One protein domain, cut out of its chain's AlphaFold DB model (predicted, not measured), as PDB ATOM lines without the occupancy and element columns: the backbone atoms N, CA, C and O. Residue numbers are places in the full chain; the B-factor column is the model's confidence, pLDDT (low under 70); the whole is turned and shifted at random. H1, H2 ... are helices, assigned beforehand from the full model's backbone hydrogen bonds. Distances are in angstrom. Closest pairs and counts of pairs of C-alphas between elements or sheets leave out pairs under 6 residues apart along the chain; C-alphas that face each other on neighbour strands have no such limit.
ATOM      1  N   LYS A   2     -30.176 -54.755  35.333       59.94
ATOM      2  CA  LYS A   2     -29.745 -53.430  35.860       59.94
ATOM      3  C   LYS A   2     -28.897 -52.563  34.901       59.94
ATOM      4  O   LYS A   2     -28.970 -51.341  34.975       59.94
ATOM      5  N   GLY A   3     -28.126 -53.167  33.990       67.94
ATOM      6  CA  GLY A   3     -27.326 -52.433  32.991       67.94
ATOM      7  C   GLY A   3     -28.157 -51.779  31.879       67.94
ATOM      8  O   GLY A   3     -27.858 -50.664  31.465       67.94
ATOM      9  N   PHE A   4     -29.255 -52.421  31.471       75.88
ATOM     10  CA  PHE A   4     -30.147 -51.924  30.419       75.88
ATOM     11  C   PHE A   4     -30.867 -50.637  30.846       75.88
ATOM     12  O   PHE A   4     -30.850 -49.643  30.126       75.88
ATOM     13  N   PHE A   5     -31.389 -50.596  32.076       74.31
ATOM     14  CA  PHE A   5     -32.036 -49.393  32.616       74.31
ATOM     15  C   PHE A   5     -31.075 -48.205  32.793       74.31
ATOM     16  O   PHE A   5     -31.496 -47.057  32.661       74.31
ATOM     17  N   ARG A   6     -29.779 -48.449  33.046       72.00
ATOM     18  CA  ARG A   6     -28.770 -47.375  33.078       72.00
ATOM     19  C   ARG A   6     -28.505 -46.809  31.685       72.00
ATOM     20  O   ARG A   6     -28.491 -45.593  31.543       72.00
ATOM     21  N   ALA A   7     -28.364 -47.664  30.673       77.56
ATOM     22  CA  ALA A   7     -28.168 -47.225  29.291       77.56
ATOM     23  C   ALA A   7     -29.351 -46.381  28.784       77.56
ATOM     24  O   ALA A   7     -29.145 -45.293  28.251       77.56
ATOM     25  N   VAL A   8     -30.585 -46.814  29.055       84.81
ATOM     26  CA  VAL A   8     -31.799 -46.058  28.701       84.81
ATOM     27  C   VAL A   8     -31.826 -44.686  29.388       84.81
ATOM     28  O   VAL A   8     -32.147 -43.688  28.747       84.81
ATOM     29  N   LYS A   9     -31.411 -44.595  30.659       82.69
ATOM     30  CA  LYS A   9     -31.343 -43.314  31.382       82.69
ATOM     31  C   LYS A   9     -30.363 -42.328  30.735       82.69
ATOM     32  O   LYS A   9     -30.695 -41.154  30.613       82.69
ATOM     33  N   TYR A  10     -29.187 -42.785  30.298       86.81
ATOM     34  CA  TYR A  10     -28.210 -41.911  29.634       86.81
ATOM     35  C   TYR A  10     -28.671 -41.457  28.247       86.81
ATOM     36  O   TYR A  10     -28.468 -40.295  27.901       86.81
ATOM     37  N   ILE A  11     -29.347 -42.327  27.492       89.31
ATOM     38  CA  ILE A  11     -29.923 -41.965  26.190       89.31
ATOM     39  C   ILE A  11     -30.994 -40.883  26.362       89.31
ATOM     40  O   ILE A  11     -30.968 -39.887  25.647       89.31
ATOM     41  N   ILE A  12     -31.886 -41.027  27.349       91.50
ATOM     42  CA  ILE A  12     -32.926 -40.027  27.636       91.50
ATOM     43  C   ILE A  12     -32.302 -38.683  28.033       91.50
ATOM     44  O   ILE A  12     -32.713 -37.647  27.517       91.50
ATOM     45  N   VAL A  13     -31.282 -38.683  28.898       90.38
ATOM     46  CA  VAL A  13     -30.586 -37.445  29.298       90.38
ATOM     47  C   VAL A  13     -29.903 -36.778  28.100       90.38
ATOM     48  O   VAL A  13     -30.019 -35.564  27.940       90.38
ATOM     49  N   GLY A  14     -29.249 -37.551  27.229       89.62
ATOM     50  CA  GLY A  14     -28.636 -37.026  26.006       89.62
ATOM     51  C   GLY A  14     -29.655 -36.396  25.053       89.62
ATOM     52  O   GLY A  14     -29.415 -35.312  24.525       89.62
ATOM     53  N   LEU A  15     -30.823 -37.023  24.892       91.81
ATOM     54  CA  LEU A  15     -31.909 -36.516  24.047       91.81
ATOM     55  C   LEU A  15     -32.495 -35.205  24.593       91.81
ATOM     56  O   LEU A  15     -32.714 -34.265  23.833       91.81
ATOM     57  N   VAL A  16     -32.679 -35.105  25.913       90.50
ATOM     58  CA  VAL A  16     -33.146 -33.869  26.564       90.50
ATOM     59  C   VAL A  16     -32.133 -32.736  26.387       90.50
ATOM     60  O   VAL A  16     -32.523 -31.629  26.023       90.50
ATOM     61  N   LEU A  17     -30.838 -33.003  26.577       85.38
ATOM     62  CA  LEU A  17     -29.792 -31.993  26.378       85.38
ATOM     63  C   LEU A  17     -29.716 -31.518  24.919       85.38
ATOM     64  O   LEU A  17     -29.566 -30.321  24.680       85.38
ATOM     65  N   ALA A  18     -29.888 -32.419  23.947       86.50
ATOM     66  CA  ALA A  18     -29.930 -32.062  22.529       86.50
ATOM     67  C   ALA A  18     -31.141 -31.175  22.184       86.50
ATOM     68  O   ALA A  18     -30.999 -30.210  21.435       86.50
ATOM     69  N   ILE A  19     -32.314 -31.450  22.764       88.00
ATOM     70  CA  ILE A  19     -33.517 -30.622  22.574       88.00
ATOM     71  C   ILE A  19     -33.314 -29.224  23.170       88.00
ATOM     72  O   ILE A  19     -33.628 -28.232  22.515       88.00
ATOM     73  N   VAL A  20     -32.742 -29.121  24.375       84.31
ATOM     74  CA  VAL A  20     -32.429 -27.824  25.004       84.31
ATOM     75  C   VAL A  20     -31.431 -27.030  24.157       84.31
ATOM     76  O   VAL A  20     -31.608 -25.831  23.954       84.31
ATOM     77  N   PHE A  21     -30.415 -27.698  23.607       81.75
ATOM     78  CA  PHE A  21     -29.440 -27.072  22.716       81.75
ATOM     79  C   PHE A  21     -30.072 -26.585  21.401       81.75
ATOM     80  O   PHE A  21     -29.785 -25.477  20.950       81.75
ATOM     81  N   LEU A  22     -30.993 -27.356  20.815       76.56
ATOM     82  CA  LEU A  22     -31.742 -26.933  19.629       76.56
ATOM     83  C   LEU A  22     -32.651 -25.730  19.911       76.56
ATOM     84  O   LEU A  22     -32.706 -24.826  19.083       76.56
ATOM     85  N   PHE A  23     -33.294 -25.674  21.082       77.25
ATOM     86  CA  PHE A  23     -34.070 -24.508  21.527       77.25
ATOM     87  C   PHE A  23     -33.203 -23.264  21.753       77.25
ATOM     88  O   PHE A  23     -33.667 -22.149  21.528       77.25
ATOM     89  N   TYR A  24     -31.951 -23.443  22.180       77.06
ATOM     90  CA  TYR A  24     -30.995 -22.345  22.326       77.06
ATOM     91  C   TYR A  24     -30.552 -21.785  20.968       77.06
ATOM     92  O   TYR A  24     -30.473 -20.570  20.801       77.06
ATOM     93  N   LEU A  25     -30.302 -22.656  19.985       80.19
ATOM     94  CA  LEU A  25     -29.916 -22.240  18.633       80.19
ATOM     95  C   LEU A  25     -31.093 -21.689  17.813       80.19
ATOM     96  O   LEU A  25     -30.900 -20.808  16.981       80.19
ATOM     97  N   HIS A  26     -32.304 -22.197  18.049       80.56
ATOM     98  CA  HIS A  26     -33.513 -21.839  17.309       80.56
ATOM     99  C   HIS A  26     -34.674 -21.567  18.278       80.56
ATOM    100  O   HIS A  26     -35.600 -22.379  18.382       80.56
ATOM    101  N   PRO A  27     -34.646 -20.443  19.013       77.00
ATOM    102  CA  PRO A  27     -35.732 -20.098  19.916       77.00
ATOM    103  C   PRO A  27     -37.045 -19.936  19.129       77.00
ATOM    104  O   PRO A  27     -37.045 -19.342  18.046       77.00
ATOM    105  N   PRO A  28     -38.179 -20.440  19.646       76.75
ATOM    106  CA  PRO A  28     -39.473 -20.289  18.991       76.75
ATOM    107  C   PRO A  28     -39.876 -18.807  18.909       76.75
ATOM    108  O   PRO A  28     -39.528 -18.010  19.778       76.75
ATOM    109  N   GLU A  29     -40.643 -18.446  17.878       73.00
ATOM    110  CA  GLU A  29     -41.115 -17.080  17.568       73.00
ATOM    111  C   GLU A  29     -41.492 -16.196  18.781       73.00
ATOM    112  O   GLU A  29     -40.964 -15.086  18.871       73.00
ATOM    113  N   PRO A  30     -42.305 -16.645  19.763       74.69
ATOM    114  CA  PRO A  30     -42.652 -15.807  20.917       74.69
ATOM    115  C   PRO A  30     -41.441 -15.409  21.782       74.69
ATOM    116  O   PRO A  30     -41.438 -14.339  22.386       74.69
ATOM    117  N   VAL A  31     -40.392 -16.238  21.828       69.19
ATOM    118  CA  VAL A  31     -39.142 -15.945  22.553       69.19
ATOM    119  C   VAL A  31     -38.246 -15.009  21.739       69.19
ATOM    120  O   VAL A  31     -37.584 -14.144  22.310       69.19
ATOM    121  N   ARG A  32     -38.255 -15.126  20.404       67.44
ATOM    122  CA  ARG A  32     -37.512 -14.222  19.505       67.44
ATOM    123  C   ARG A  32     -38.003 -12.780  19.609       67.44
ATOM    124  O   ARG A  32     -37.182 -11.864  19.572       67.44
ATOM    125  N   ASP A  33     -39.311 -12.601  19.775       70.75
ATOM    126  CA  ASP A  33     -39.940 -11.286  19.930       70.75
ATOM    127  C   ASP A  33     -39.637 -10.673  21.301       70.75
ATOM    128  O   ASP A  33     -39.260  -9.505  21.380       70.75
ATOM    129  N   LEU A  34     -39.686 -11.477  22.371       68.81
ATOM    130  CA  LEU A  34     -39.320 -11.040  23.724       68.81
ATOM    131  C   LEU A  34     -37.842 -10.622  23.832       68.81
ATOM    132  O   LEU A  34     -37.508  -9.707  24.580       68.81
ATOM    133  N   LEU A  35     -36.960 -11.277  23.072       65.31
ATOM    134  CA  LEU A  35     -35.530 -10.961  23.009       65.31
ATOM    135  C   LEU A  35     -35.184  -9.864  21.981       65.31
ATOM    136  O   LEU A  35     -34.009  -9.549  21.805       65.31
ATOM    137  N   GLY A  36     -36.173  -9.278  21.293       59.78
ATOM    138  CA  GLY A  36     -35.958  -8.184  20.335       59.78
ATOM    139  C   GLY A  36     -35.159  -8.574  19.083       59.78
ATOM    140  O   GLY A  36     -34.571  -7.711  18.429       59.78
ATOM    141  N   ILE A  37     -35.117  -9.864  18.728       61.12
ATOM    142  CA  ILE A  37     -34.262 -10.391  17.649       61.12
ATOM    143  C   ILE A  37     -34.775  -9.963  16.259       61.12
ATOM    144  O   ILE A  37     -33.971  -9.734  15.355       61.12
ATOM    145  N   LYS A  38     -36.090  -9.761  16.077       57.31
ATOM    146  CA  LYS A  38     -36.661  -9.293  14.793       57.31
ATOM    147  C   LYS A  38     -36.224  -7.873  14.407       57.31
ATOM    148  O   LYS A  38     -36.054  -7.585  13.222       57.31
ATOM    149  N   ASP A  39     -35.987  -6.999  15.385       57.44
ATOM    150  CA  ASP A  39     -35.540  -5.621  15.133       57.44
ATOM    151  C   ASP A  39     -34.049  -5.536  14.776       57.44
ATOM    152  O   ASP A  39     -33.628  -4.594  14.099       57.44
ATOM    153  N   MET A  40     -33.257  -6.534  15.179       54.72
ATOM    154  CA  MET A  40     -31.830  -6.636  14.856       54.72
ATOM    155  C   MET A  40     -31.624  -6.964  13.371       54.72
ATOM    156  O   MET A  40     -30.924  -6.218  12.690       54.72
ATOM    157  N   GLU A  41     -32.320  -7.971  12.826       58.47
ATOM    158  CA  GLU A  41     -32.234  -8.328  11.394       58.47
ATOM    159  C   GLU A  41     -32.679  -7.183  10.465       58.47
ATOM    160  O   GLU A  41     -32.185  -7.037   9.342       58.47
ATOM    161  N   LYS A  42     -33.628  -6.352  10.917       54.50
ATOM    162  CA  LYS A  42     -34.109  -5.193  10.156       54.50
ATOM    163  C   LYS A  42     -33.098  -4.040  10.163       54.50
ATOM    164  O   LYS A  42     -32.969  -3.351   9.152       54.50
TER     165      LYS A  42
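What this domain is: This is residues 2 to 42 of the 345 residues of the protein "Magnetosome protein MamP" of uncultured Nitrospirae bacterium (UniProt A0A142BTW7). Start at residue 2 and you find one long, straight helix, H1, that sticks out as a free arm and makes most of the length; after it come two short helices, H2 and H3, set crosswise to each other as a small, loose head at its far end. The 41 residues printed hold three named helices, in the order H1, H2, H3, and no named strand; the class is all helix. The whole is extended, with a radius of gyration of the C-alphas of 16.5 A and spans of 54 by 13 by 9 A.

How they stand to each other: Look first at residues 2 to 26, of which 2 to 25 belong to H1: they stand free. H1 is apart from H2, residues 29 to 34, and also from H3, residues 37 to 42. Look next at Arg 32 and Lys 38, the closest C-alphas of H2 and H3, 6.9 A apart. H2 and H3 are close but not clearly touching, and their lines are about perpendicular, at 90 degrees. Every O i to N i+4 pair is within hydrogen-bond range in H2, while H1 has 19 of 20 and H3 has 1 of 2.

Where its parts are: Find C-alpha 2 at (-29.745, -53.430, 35.860); from there H1 runs 35.6 A to C-alpha 25 at (-29.916, -22.240, 18.633). H2 goes from Glu 29 to Leu 34, 8.8 A. H3 goes from Ile 37 to Lys 42, 9.1 A, and ends at C-alpha 42 at (-34.109, -5.193, 10.156).

The domain as a whole: The C-alphas of Lys 2 and Lys 42 are the two farthest apart, 54.8 A. The printed part has no cut, and both links, H1 to H2 and H2 to H3, are tight. Read the B-factor column for the model's confidence: the mean pLDDT of the printed part is 75.3, and residues 2 to 3, 31 to 32 and 34 to 42 are under 70.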